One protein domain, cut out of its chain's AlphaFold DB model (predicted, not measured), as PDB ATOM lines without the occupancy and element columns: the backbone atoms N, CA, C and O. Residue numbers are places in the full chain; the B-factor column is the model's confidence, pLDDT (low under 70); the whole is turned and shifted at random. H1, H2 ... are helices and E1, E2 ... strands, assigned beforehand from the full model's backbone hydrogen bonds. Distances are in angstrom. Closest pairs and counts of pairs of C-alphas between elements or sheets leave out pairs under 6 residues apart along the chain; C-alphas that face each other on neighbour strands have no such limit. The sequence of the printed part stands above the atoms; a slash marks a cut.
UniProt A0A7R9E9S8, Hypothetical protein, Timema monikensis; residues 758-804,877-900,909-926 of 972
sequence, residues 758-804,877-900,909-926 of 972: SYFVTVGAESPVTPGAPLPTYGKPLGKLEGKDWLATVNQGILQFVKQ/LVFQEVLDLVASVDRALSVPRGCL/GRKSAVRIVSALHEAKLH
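AT A GLANCE: This is residues 758 to 804, 877 to 900 and 909 to 926 of the 972 residues of the protein "Hypothetical protein" of Timema monikensis (UniProt A0A7R9E9S8). Three helices pack crosswise, with H3 against both H1 and H2, and a small two-stranded hairpin, E1 and E2, lies at one side by the start of H1, with E1 beside H2. Between the two strands the chain makes a wide loop with no named element, residues 762 to 782, reaching away from H1. The printed part has 89 residues, with two named strands and three named helices in the order E1, E2, H1, H2, H3; the sheet order is E1 - E2, antiparallel, and the class is mostly helix. The whole is compact, with a radius of gyration of the C-alphas of 12.3 A, and rounded, spanning 34 by 30 by 24 A.

HOW THE PARTS SIT: E1, residues 758 to 761, and E2, residues 783 to 786, form an antiparallel hairpin at 141 degrees between their directions. N 785 and O 759 are 2.8 A apart and N 759 and O 785 are 2.9 A apart, both within hydrogen-bond range. H1, residues 787 to 803, follows E2 by a tight link. H2, residues 880 to 893, has its Ala 887 6.3 A from Val 761 of E1, their closest C-alphas, while E2 and H2 are apart. H1, with residues 790 to 794 alone, and H2, with residue 883 alone, only just touch, with 3 pairs of C-alphas within 8 A, the closest being Leu 791 and Leu 883 at 7.1 A; they are about perpendicular at 70.3 degrees, only just past a steep tilt. H3, residues 910 to 920, touches H2, the closest C-alphas being those of Val 886 and Ala 913 at 5.3 A, at a steep tilt of 60 degrees, the same way. H3 also touches H1, with residues 794 to 801 of H1 alone, about perpendicular at 86 degrees; the closest C-alphas are those of Gly 797 and Leu 920, 5.5 A apart. The helix packing is mostly crossed, with 0 of these 3 pairs at a shallow tilt. H3 is apart from E1 and E2. In H1, H2 and H3 every O i to N i+4 pair is within hydrogen-bond range.

IN THESE COORDINATES: E1 begins at C-alpha 758, (153.143, 128.633, 181.715). From first to last C-alpha, E1 measures 9.7 A, E2 10.2 A, H1 24.4 A, H2 20.1 A and H3 15.5 A. H1 ends at C-alpha 803, (159.264, 156.466, 180.881), and H3 ends at C-alpha 920, (154.319, 147.002, 186.752).

THE WHOLE: The two C-alphas farthest apart are those of Thr 777 and Leu 877, 35.4 A. Residues 805 to 876 are not printed, and C-alphas 804 and 877 are 20.5 A apart; residues 901 to 908 are not printed, and C-alphas 900 and 909 are 14.9 A apart. The link from E1 to E2 is long, with 21 residues. The mean pLDDT of the printed part is 73.0; it is under 70 at residues 764 to 779, 797, 799 to 804 and 877 to 878.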
ATOM      1  N   SER A 758     154.311 127.978 181.114       79.31
ATOM      2  CA  SER A 758     153.143 128.633 181.715       79.31
ATOM      3  C   SER A 758     153.498 129.382 182.998       79.31
ATOM      4  O   SER A 758     154.096 128.826 183.921       79.31
ATOM      5  N   TYR A 759     153.077 130.644 183.075       81.38
ATOM      6  CA  TYR A 759     153.358 131.545 184.187       81.38
ATOM      7  C   TYR A 759     152.061 132.007 184.844       81.38
ATOM      8  O   TYR A 759     151.146 132.466 184.165       81.38
ATOM      9  N   PHE A 760     151.987 131.929 186.173       82.88
ATOM     10  CA  PHE A 760     150.878 132.512 186.926       82.88
ATOM     11  C   PHE A 760     151.309 133.842 187.535       82.88
ATOM     12  O   PHE A 760     152.098 133.872 188.480       82.88
ATOM     13  N   VAL A 761     150.800 134.938 186.979       82.19
ATOM     14  CA  VAL A 761     151.232 136.309 187.294       82.19
ATOM     15  C   VAL A 761     150.034 137.236 187.453       82.19
ATOM     16  O   VAL A 761     148.928 136.942 186.993       82.19
ATOM     17  N   THR A 762     150.245 138.367 188.120       78.44
ATOM     18  CA  THR A 762     149.158 139.299 188.463       78.44
ATOM     19  C   THR A 762     148.511 139.966 187.251       78.44
ATOM     20  O   THR A 762     147.306 140.195 187.248       78.44
ATOM     21  N   VAL A 763     149.290 140.235 186.201       71.38
ATOM     22  CA  VAL A 763     148.816 140.896 184.971       71.38
ATOM     23  C   VAL A 763     147.882 139.994 184.151       71.38
ATOM     24  O   VAL A 763     147.081 140.486 183.367       71.38
ATOM     25  N   GLY A 764     147.942 138.673 184.362       60.03
ATOM     26  CA  GLY A 764     147.086 137.703 183.676       60.03
ATOM     27  C   GLY A 764     145.671 137.574 184.247       60.03
ATOM     28  O   GLY A 764     144.868 136.828 183.693       60.03
ATOM     29  N   ALA A 765     145.358 138.233 185.368       64.69
ATOM     30  CA  ALA A 765     144.029 138.202 185.971       64.69
ATOM     31  C   ALA A 765     143.246 139.476 185.616       64.69
ATOM     32  O   ALA A 765     143.665 140.581 185.957       64.69
ATOM     33  N   GLU A 766     142.079 139.327 184.984       53.91
ATOM     34  CA  GLU A 766     141.130 140.425 184.768       53.91
ATOM     35  C   GLU A 766     140.548 140.881 186.116       53.91
ATOM     36  O   GLU A 766     139.541 140.370 186.601       53.91
ATOM     37  N   SER A 767     141.207 141.835 186.771       52.56
ATOM     38  CA  SER A 767     140.652 142.533 187.928       52.56
ATOM     39  C   SER A 767     140.938 144.028 187.804       52.56
ATOM     40  O   SER A 767     142.099 144.407 187.626       52.56
ATOM     41  N   PRO A 768     139.917 144.901 187.907       44.72
ATOM     42  CA  PRO A 768     140.104 146.342 187.900       44.72
ATOM     43  C   PRO A 768     140.658 146.768 189.262       44.72
ATOM     44  O   PRO A 768     139.936 147.254 190.130       44.72
ATOM     45  N   VAL A 769     141.949 146.552 189.493       49.31
ATOM     46  CA  VAL A 769     142.601 147.120 190.671       49.31
ATOM     47  C   VAL A 769     142.898 148.580 190.351       49.31
ATOM     48  O   VAL A 769     143.838 148.882 189.624       49.31
ATOM     49  N   THR A 770     142.082 149.492 190.879       47.38
ATOM     50  CA  THR A 770     142.389 150.929 190.867       47.38
ATOM     51  C   THR A 770     143.795 151.158 191.436       47.38
ATOM     52  O   THR A 770     144.067 150.678 192.547       47.38
ATOM     53  N   PRO A 771     144.678 151.892 190.734       46.91
ATOM     54  CA  PRO A 771     145.974 152.302 191.265       46.91
ATOM     55  C   PRO A 771     145.839 152.925 192.661       46.91
ATOM     56  O   PRO A 771     145.020 153.819 192.871       46.91
ATOM     57  N   GLY A 772     146.601 152.424 193.638       48.53
ATOM     58  CA  GLY A 772     146.587 152.924 195.023       48.53
ATOM     59  C   GLY A 772     145.483 152.375 195.946       48.53
ATOM     60  O   GLY A 772     145.383 152.816 197.094       48.53
ATOM     61  N   ALA A 773     144.658 151.417 195.506       52.03
ATOM     62  CA  ALA A 773     143.744 150.695 196.399       52.03
ATOM     63  C   ALA A 773     144.513 149.736 197.341       52.03
ATOM     64  O   ALA A 773     145.536 149.173 196.937       52.03
ATOM     65  N   PRO A 774     144.049 149.517 198.592       56.12
ATOM     66  CA  PRO A 774     144.695 148.574 199.501       56.12
ATOM     67  C   PRO A 774     144.697 147.167 198.895       56.12
ATOM     68  O   PRO A 774     143.695 146.724 198.329       56.12
ATOM     69  N   LEU A 775     145.828 146.463 199.022       59.34
ATOM     70  CA  LEU A 775     145.965 145.091 198.530       59.34
ATOM     71  C   LEU A 775     144.869 144.191 199.135       59.34
ATOM     72  O   LEU A 775     144.592 144.310 200.334       59.34
ATOM     73  N   PRO A 776     144.280 143.266 198.351       62.75
ATOM     74  CA  PRO A 776     143.365 142.266 198.886       62.75
ATOM     75  C   PRO A 776     144.027 141.445 200.000       62.75
ATOM     76  O   PRO A 776     145.243 141.240 199.995       62.75
ATOM     77  N   THR A 777     143.222 140.922 200.929       61.56
ATOM     78  CA  THR A 777     143.677 140.209 202.139       61.56
ATOM     79  C   THR A 777     144.677 139.080 201.857       61.56
ATOM     80  O   THR A 777     145.596 138.865 202.644       61.56
ATOM     81  N   TYR A 778     144.532 138.386 200.723       64.38
ATOM     82  CA  TYR A 778     145.385 137.263 200.310       64.38
ATOM     83  C   TYR A 778     146.374 137.620 199.182       64.38
ATOM     84  O   TYR A 778     147.145 136.770 198.744       64.38
ATOM     85  N   GLY A 779     146.402 138.884 198.749       68.62
ATOM     86  CA  GLY A 779     147.215 139.382 197.638       68.62
ATOM     87  C   GLY A 779     146.434 139.571 196.336       68.62
ATOM     88  O   GLY A 779     145.255 139.236 196.247       68.62
ATOM     89  N   LYS A 780     147.090 140.146 195.319       75.12
ATOM     90  CA  LYS A 780     146.486 140.315 193.983       75.12
ATOM     91  C   LYS A 780     146.183 138.942 193.348       75.12
ATOM     92  O   LYS A 780     146.991 138.019 193.543       75.12
ATOM     93  N   PRO A 781     145.066 138.811 192.602       78.69
ATOM     94  CA  PRO A 781     144.734 137.573 191.911       78.69
ATOM     95  C   PRO A 781     145.782 137.246 190.840       78.69
ATOM     96  O   PRO A 781     146.393 138.146 190.267       78.69
ATOM     97  N   LEU A 782     146.002 135.957 190.597       82.12
ATOM     98  CA  LEU A 782     146.951 135.422 189.626       82.12
ATOM     99  C   LEU A 782     146.189 134.740 188.488       82.12
ATOM    100  O   LEU A 782     145.308 133.910 188.730       82.12
ATOM    101  N   GLY A 783     146.548 135.082 187.252       79.19
ATOM    102  CA  GLY A 783     146.032 134.448 186.040       79.19
ATOM    103  C   GLY A 783     147.136 133.726 185.274       79.19
ATOM    104  O   GLY A 783     148.315 134.049 185.424       79.19
ATOM    105  N   LYS A 784     146.748 132.727 184.476       81.94
ATOM    106  CA  LYS A 784     147.658 131.935 183.637       81.94
ATOM    107  C   LYS A 784     147.993 132.720 182.364       81.94
ATOM    108  O   LYS A 784     147.080 133.107 181.642       81.94
ATOM    109  N   LEU A 785     149.280 132.915 182.091       80.44
ATOM    110  CA  LEU A 785     149.815 133.462 180.842       80.44
ATOM    111  C   LEU A 785     150.806 132.479 180.215       80.44
ATOM    112  O   LEU A 785     151.543 131.788 180.922       80.44
ATOM    113  N   GLU A 786     150.840 132.440 178.886       81.75
ATOM    114  CA  GLU A 786     151.869 131.720 178.131       81.75
ATOM    115  C   GLU A 786     153.179 132.525 178.099       81.75
ATOM    116  O   GLU A 786     153.171 133.758 178.184       81.75
ATOM    117  N   GLY A 787     154.322 131.848 177.940       76.69
ATOM    118  CA  GLY A 787     155.645 132.486 177.960       76.69
ATOM    119  C   GLY A 787     155.816 133.643 176.966       76.69
ATOM    120  O   GLY A 787     156.492 134.628 177.273       76.69
ATOM    121  N   LYS A 788     155.154 133.589 175.802       79.12
ATOM    122  CA  LYS A 788     155.190 134.661 174.785       79.12
ATOM    123  C   LYS A 788     154.481 135.937 175.244       79.12
ATOM    124  O   LYS A 788     155.022 137.032 175.075       79.12
ATOM    125  N   ASP A 789     153.308 135.795 175.851       79.81
ATOM    126  CA  ASP A 789     152.513 136.922 176.350       79.81
ATOM    127  C   ASP A 789     153.148 137.524 177.605       79.81
ATOM    128  O   ASP A 789     153.175 138.747 177.797       79.81
ATOM    129  N   TRP A 790     153.750 136.669 178.438       81.94
ATOM    130  CA  TRP A 790     154.526 137.118 179.583       81.94
ATOM    131  C   TRP A 790     155.753 137.930 179.157       81.94
ATOM    132  O   TRP A 790     155.971 139.030 179.667       81.94
ATOM    133  N   LEU A 791     156.501 137.461 178.156       81.75
ATOM    134  CA  LEU A 791     157.627 138.199 177.581       81.75
ATOM    135  C   LEU A 791     157.201 139.581 177.054       81.75
ATOM    136  O   LEU A 791     157.884 140.575 177.307       81.75
ATOM    137  N   ALA A 792     156.063 139.670 176.357       78.56
ATOM    138  CA  ALA A 792     155.527 140.944 175.874       78.56
ATOM    139  C   ALA A 792     155.208 141.912 177.028       78.56
ATOM    140  O   ALA A 792     155.551 143.095 176.961       78.56
ATOM    141  N   THR A 793     154.627 141.402 178.114       76.56
ATOM    142  CA  THR A 793     154.285 142.181 179.314       76.56
ATOM    143  C   THR A 793     155.530 142.682 180.050       76.56
ATOM    144  O   THR A 793     155.608 143.852 180.430       76.56
ATOM    145  N   VAL A 794     156.551 141.836 180.206       76.50
ATOM    146  CA  VAL A 794     157.829 142.233 180.818       76.50
ATOM    147  C   VAL A 794     158.501 143.335 179.995       76.50
ATOM    148  O   VAL A 794     158.981 144.317 180.563       76.50
ATOM    149  N   ASN A 795     158.459 143.238 178.664       75.19
ATOM    150  CA  ASN A 795     158.962 144.289 177.778       75.19
ATOM    151  C   ASN A 795     158.190 145.610 177.935       75.19
ATOM    152  O   ASN A 795     158.801 146.679 177.936       75.19
ATOM    153  N   GLN A 796     156.870 145.567 178.142       72.25
ATOM    154  CA  GLN A 796     156.094 146.766 178.481       72.25
ATOM    155  C   GLN A 796     156.511 147.363 179.833       72.25
ATOM    156  O   GLN A 796     156.674 148.579 179.927       72.25
ATOM    157  N   GLY A 797     156.751 146.533 180.852       66.75
ATOM    158  CA  GLY A 797     157.267 146.980 182.151       66.75
ATOM    159  C   GLY A 797     158.640 147.653 182.045       66.75
ATOM    160  O   GLY A 797     158.880 148.685 182.674       66.75
ATOM    161  N   ILE A 798     159.525 147.132 181.188       70.69
ATOM    162  CA  ILE A 798     160.819 147.758 180.874       70.69
ATOM    163  C   ILE A 798     160.610 149.136 180.222       70.69
ATOM    164  O   ILE A 798     161.259 150.105 180.615       70.69
ATOM    165  N   LEU A 799     159.670 149.264 179.281       68.00
ATOM    166  CA  LEU A 799     159.348 150.548 178.644       68.00
ATOM    167  C   LEU A 799     158.725 151.558 179.619       68.00
ATOM    168  O   LEU A 799     159.037 152.745 179.548       68.00
ATOM    169  N   GLN A 800     157.857 151.118 180.532       64.62
ATOM    170  CA  GLN A 800     157.282 151.974 181.577       64.62
ATOM    171  C   GLN A 800     158.347 152.467 182.554       64.62
ATOM    172  O   GLN A 800     158.334 153.638 182.929       64.62
ATOM    173  N   PHE A 801     159.299 151.606 182.914       61.91
ATOM    174  CA  PHE A 801     160.446 151.995 183.725       61.91
ATOM    175  C   PHE A 801     161.260 153.111 183.055       61.91
ATOM    176  O   PHE A 801     161.580 154.101 183.707       61.91
ATOM    177  N   VAL A 802     161.542 152.992 181.752       56.72
ATOM    178  CA  VAL A 802     162.271 154.021 180.985       56.72
ATOM    179  C   VAL A 802     161.483 155.338 180.891       56.72
ATOM    180  O   VAL A 802     162.082 156.402 180.803       56.72
ATOM    181  N   LYS A 803     160.145 155.287 180.943       49.25
ATOM    182  CA  LYS A 803     159.264 156.466 180.881       49.25
ATOM    183  C   LYS A 803     159.080 157.202 182.211       49.25
ATOM    184  O   LYS A 803     158.579 158.324 182.185       49.25
ATOM    185  N   GLN A 804     159.408 156.607 183.361       45.72
ATOM    186  CA  GLN A 804     159.244 157.301 184.641       45.72
ATOM    187  C   GLN A 804     160.283 158.432 184.747       45.72
ATOM    188  O   GLN A 804     161.481 158.142 184.772       45.72
ATOM    189  N   LEU A 877     169.184 141.912 178.022       67.06
ATOM    190  CA  LEU A 877     168.830 140.712 177.273       67.06
ATOM    191  C   LEU A 877     167.863 139.873 178.122       67.06
ATOM    192  O   LEU A 877     168.200 139.460 179.234       67.06
ATOM    193  N   VAL A 878     166.646 139.663 177.618       67.06
ATOM    194  CA  VAL A 878     165.623 138.869 178.307       67.06
ATOM    195  C   VAL A 878     165.807 137.399 177.937       67.06
ATOM    196  O   VAL A 878     165.558 137.000 176.802       67.06
ATOM    197  N   PHE A 879     166.252 136.608 178.911       77.69
ATOM    198  CA  PHE A 879     166.330 135.147 178.836       77.69
ATOM    199  C   PHE A 879     165.260 134.517 179.737       77.69
ATOM    200  O   PHE A 879     164.670 135.205 180.578       77.69
ATOM    201  N   GLN A 880     165.011 133.217 179.581       75.31
ATOM    202  CA  GLN A 880     163.970 132.498 180.325       75.31
ATOM    203  C   GLN A 880     164.161 132.608 181.848       75.31
ATOM    204  O   GLN A 880     163.205 132.846 182.578       75.31
ATOM    205  N   GLU A 881     165.402 132.591 182.331       78.38
ATOM    206  CA  GLU A 881     165.720 132.728 183.756       78.38
ATOM    207  C   GLU A 881     165.349 134.111 184.316       78.38
ATOM    208  O   GLU A 881     165.029 134.252 185.498       78.38
ATOM    209  N   VAL A 882     165.383 135.156 183.477       78.31
ATOM    210  CA  VAL A 882     164.943 136.504 183.863       78.31
ATOM    211  C   VAL A 882     163.419 136.545 183.968       78.31
ATOM    212  O   VAL A 882     162.902 137.164 184.896       78.31
ATOM    213  N   LEU A 883     162.702 135.865 183.069       80.94
ATOM    214  CA  LEU A 883     161.242 135.751 183.128       80.94
ATOM    215  C   LEU A 883     160.787 134.999 184.382       80.94
ATOM    216  O   LEU A 883     159.870 135.468 185.060       80.94
ATOM    217  N   ASP A 884     161.467 133.902 184.725       82.12
ATOM    218  CA  ASP A 884     161.231 133.141 185.956       82.12
ATOM    219  C   ASP A 884     161.479 134.006 187.197       82.12
ATOM    220  O   ASP A 884     160.651 134.060 188.108       82.12
ATOM    221  N   LEU A 885     162.590 134.753 187.218       83.81
ATOM    222  CA  LEU A 885     162.931 135.643 188.326       83.81
ATOM    223  C   LEU A 885     161.901 136.768 188.499       83.81
ATOM    224  O   LEU A 885     161.499 137.058 189.625       83.81
ATOM    225  N   VAL A 886     161.470 137.410 187.409       83.94
ATOM    226  CA  VAL A 886     160.453 138.474 187.453       83.94
ATOM    227  C   VAL A 886     159.109 137.908 187.918       83.94
ATOM    228  O   VAL A 886     158.462 138.538 188.751       83.94
ATOM    229  N   ALA A 887     158.724 136.708 187.474       83.88
ATOM    230  CA  ALA A 887     157.501 136.043 187.922       83.88
ATOM    231  C   ALA A 887     157.540 135.692 189.424       83.88
ATOM    232  O   ALA A 887     156.575 135.957 190.146       83.88
ATOM    233  N   SER A 888     158.660 135.169 189.938       85.00
ATOM    234  CA  SER A 888     158.815 134.910 191.379       85.00
ATOM    235  C   SER A 888     158.785 136.204 192.206       85.00
ATOM    236  O   SER A 888     158.199 136.231 193.291       85.00
ATOM    237  N   VAL A 889     159.358 137.304 191.696       85.56
ATOM    238  CA  VAL A 889     159.313 138.620 192.360       85.56
ATOM    239  C   VAL A 889     157.898 139.216 192.349       85.56
ATOM    240  O   VAL A 889     157.444 139.676 193.397       85.56
ATOM    241  N   ASP A 890     157.183 139.161 191.220       85.31
ATOM    242  CA  ASP A 890     155.779 139.592 191.084       85.31
ATOM    243  C   ASP A 890     154.889 138.887 192.109       85.31
ATOM    244  O   ASP A 890     154.184 139.519 192.900       85.31
ATOM    245  N   ARG A 891     154.989 137.558 192.195       84.00
ATOM    246  CA  ARG A 891     154.167 136.749 193.104       84.00
ATOM    247  C   ARG A 891     154.427 137.004 194.579       84.00
ATOM    248  O   ARG A 891     153.494 136.886 195.377       84.00
ATOM    249  N   ALA A 892     155.666 137.317 194.941       83.94
ATOM    250  CA  ALA A 892     156.043 137.577 196.320       83.94
ATOM    251  C   ALA A 892     155.699 139.009 196.766       83.94
ATOM    252  O   ALA A 892     155.253 139.186 197.898       83.94
ATOM    253  N   LEU A 893     155.853 140.019 195.895       83.69
ATOM    254  CA  LEU A 893     155.512 141.419 196.205       83.69
ATOM    255  C   LEU A 893     154.009 141.714 196.130       83.69
ATOM    256  O   LEU A 893     153.527 142.653 196.758       83.69
ATOM    257  N   SER A 894     153.253 140.896 195.402       80.69
ATOM    258  CA  SER A 894     151.794 141.006 195.306       80.69
ATOM    259  C   SER A 894     151.038 140.519 196.550       80.69
ATOM    260  O   SER A 894     149.821 140.710 196.628       80.69
ATOM    261  N   VAL A 895     151.730 139.916 197.526       78.00
ATOM    262  CA  VAL A 895     151.180 139.516 198.833       78.00
ATOM    263  C   VAL A 895     151.319 140.675 199.827       78.00
ATOM    264  O   VAL A 895     152.386 141.292 199.901       78.00
ATOM    265  N   PRO A 896     150.295 140.974 200.652       73.88
ATOM    266  CA  PRO A 896     150.427 141.994 201.686       73.88
ATOM    267  C   PRO A 896     151.576 141.653 202.643       73.88
ATOM    268  O   PRO A 896     151.643 140.553 203.192       73.88
ATOM    269  N   ARG A 897     152.476 142.620 202.869       73.38
ATOM    270  CA  ARG A 897     153.689 142.463 203.702       73.38
ATOM    271  C   ARG A 897     154.664 141.385 203.190       73.38
ATOM    272  O   ARG A 897     155.457 140.862 203.972       73.38
ATOM    273  N   GLY A 898     154.608 141.038 201.903       76.81
ATOM    274  CA  GLY A 898     155.541 140.102 201.282       76.81
ATOM    275  C   GLY A 898     156.949 140.688 201.188       76.81
ATOM    276  O   GLY A 898     157.140 141.737 200.582       76.81
ATOM    277  N   CYS A 899     157.934 140.006 201.776       84.75
ATOM    278  CA  CYS A 899     159.353 140.365 201.708       84.75
ATOM    279  C   CYS A 899     160.130 139.301 200.931       84.75
ATOM    280  O   CYS A 899     159.815 138.114 201.024       84.75
ATOM    281  N   LEU A 900     161.193 139.711 200.236       87.50
ATOM    282  CA  LEU A 900     162.079 138.804 199.508       87.50
ATOM    283  C   LEU A 900     163.523 138.916 199.992       87.50
ATOM    284  O   LEU A 900     164.011 140.006 200.276       87.50
ATOM    285  N   GLY A 909     171.016 140.622 187.352       75.38
ATOM    286  CA  GLY A 909     169.842 141.480 187.112       75.38
ATOM    287  C   GLY A 909     168.760 141.497 188.210       75.38
ATOM    288  O   GLY A 909     167.701 142.077 188.000       75.38
ATOM    289  N   ARG A 910     169.019 140.964 189.416       85.38
ATOM    290  CA  ARG A 910     168.075 140.963 190.568       85.38
ATOM    291  C   ARG A 910     167.460 142.334 190.879       85.38
ATOM    292  O   ARG A 910     166.255 142.456 191.071       85.38
ATOM    293  N   LYS A 911     168.289 143.383 190.902       81.25
ATOM    294  CA  LYS A 911     167.838 144.767 191.133       81.25
ATOM    295  C   LYS A 911     166.941 145.266 189.999       81.25
ATOM    296  O   LYS A 911     165.994 146.005 190.253       81.25
ATOM    297  N   SER A 912     167.246 144.874 188.765       80.62
ATOM    298  CA  SER A 912     166.442 145.206 187.591       80.62
ATOM    299  C   SER A 912     165.084 144.506 187.648       80.62
ATOM    300  O   SER A 912     164.080 145.172 187.442       80.62
ATOM    301  N   ALA A 913     165.029 143.229 188.049       80.75
ATOM    302  CA  ALA A 913     163.773 142.496 188.227       80.75
ATOM    303  C   ALA A 913     162.839 143.170 189.251       80.75
ATOM    304  O   ALA A 913     161.678 143.429 188.946       80.75
ATOM    305  N   VAL A 914     163.356 143.557 190.427       84.06
ATOM    306  CA  VAL A 914     162.566 144.289 191.443       84.06
ATOM    307  C   VAL A 914     162.051 145.626 190.911       84.06
ATOM    308  O   VAL A 914     160.914 145.999 191.187       84.06
ATOM    309  N   ARG A 915     162.860 146.349 190.127       79.06
ATOM    310  CA  ARG A 915     162.455 147.624 189.512       79.06
ATOM    311  C   ARG A 915     161.364 147.446 188.462       79.06
ATOM    312  O   ARG A 915     160.418 148.222 188.474       79.06
ATOM    313  N   ILE A 916     161.483 146.434 187.602       77.06
ATOM    314  CA  ILE A 916     160.477 146.109 186.581       77.06
ATOM    315  C   ILE A 916     159.144 145.781 187.259       77.06
ATOM    316  O   ILE A 916     158.135 146.389 186.928       77.06
ATOM    317  N   VAL A 917     159.142 144.906 188.271       78.19
ATOM    318  CA  VAL A 917     157.919 144.566 189.022       78.19
ATOM    319  C   VAL A 917     157.355 145.775 189.769       78.19
ATOM    320  O   VAL A 917     156.146 145.981 189.785       78.19
ATOM    321  N   SER A 918     158.215 146.616 190.352       79.12
ATOM    322  CA  SER A 918     157.766 147.855 191.002       79.12
ATOM    323  C   SER A 918     157.086 148.795 190.005       79.12
ATOM    324  O   SER A 918     156.067 149.383 190.345       79.12
ATOM    325  N   ALA A 919     157.598 148.901 188.773       72.38
ATOM    326  CA  ALA A 919     156.961 149.673 187.708       72.38
ATOM    327  C   ALA A 919     155.616 149.057 187.284       72.38
ATOM    328  O   ALA A 919     154.627 149.780 187.226       72.38
ATOM    329  N   LEU A 920     155.552 147.731 187.095       72.25
ATOM    330  CA  LEU A 920     154.319 147.002 186.752       72.25
ATOM    331  C   LEU A 920     153.222 147.135 187.818       72.25
ATOM    332  O   LEU A 920     152.034 147.126 187.508       72.25
ATOM    333  N   HIS A 921     153.605 147.230 189.090       73.25
ATOM    334  CA  HIS A 921     152.676 147.437 190.199       73.25
ATOM    335  C   HIS A 921     152.427 148.905 190.544       73.25
ATOM    336  O   HIS A 921     151.656 149.154 191.470       73.25
ATOM    337  N   GLU A 922     153.101 149.839 189.866       70.44
ATOM    338  CA  GLU A 922     153.141 151.266 190.214       70.44
ATOM    339  C   GLU A 922     153.560 151.513 191.680       70.44
ATOM    340  O   GLU A 922     153.177 152.492 192.319       70.44
ATOM    341  N   ALA A 923     154.375 150.613 192.232       70.88
ATOM    342  CA  ALA A 923     154.851 150.675 193.604       70.88
ATOM    343  C   ALA A 923     156.039 151.637 193.732       70.88
ATOM    344  O   ALA A 923     156.998 151.605 192.953       70.88
ATOM    345  N   LYS A 924     156.026 152.466 194.779       72.62
ATOM    346  CA  LYS A 924     157.128 153.387 195.059       72.62
ATOM    347  C   LYS A 924     158.339 152.638 195.615       72.62
ATOM    348  O   LYS A 924     158.339 152.183 196.757       72.62
ATOM    349  N   LEU A 925     159.414 152.584 194.834       74.06
ATOM    350  CA  LEU A 925     160.682 151.999 195.264       74.06
ATOM    351  C   LEU A 925     161.523 153.026 196.039       74.06
ATOM    352  O   LEU A 925     161.970 154.028 195.479       74.06
ATOM    353  N   HIS A 926     161.787 152.757 197.318       79.56
ATOM    354  CA  HIS A 926     162.744 153.524 198.118       79.56
ATOM    355  C   HIS A 926     164.066 152.758 198.235       79.56
ATOM    356  O   HIS A 926     164.071 151.567 198.524       79.56
TER     357      HIS A 926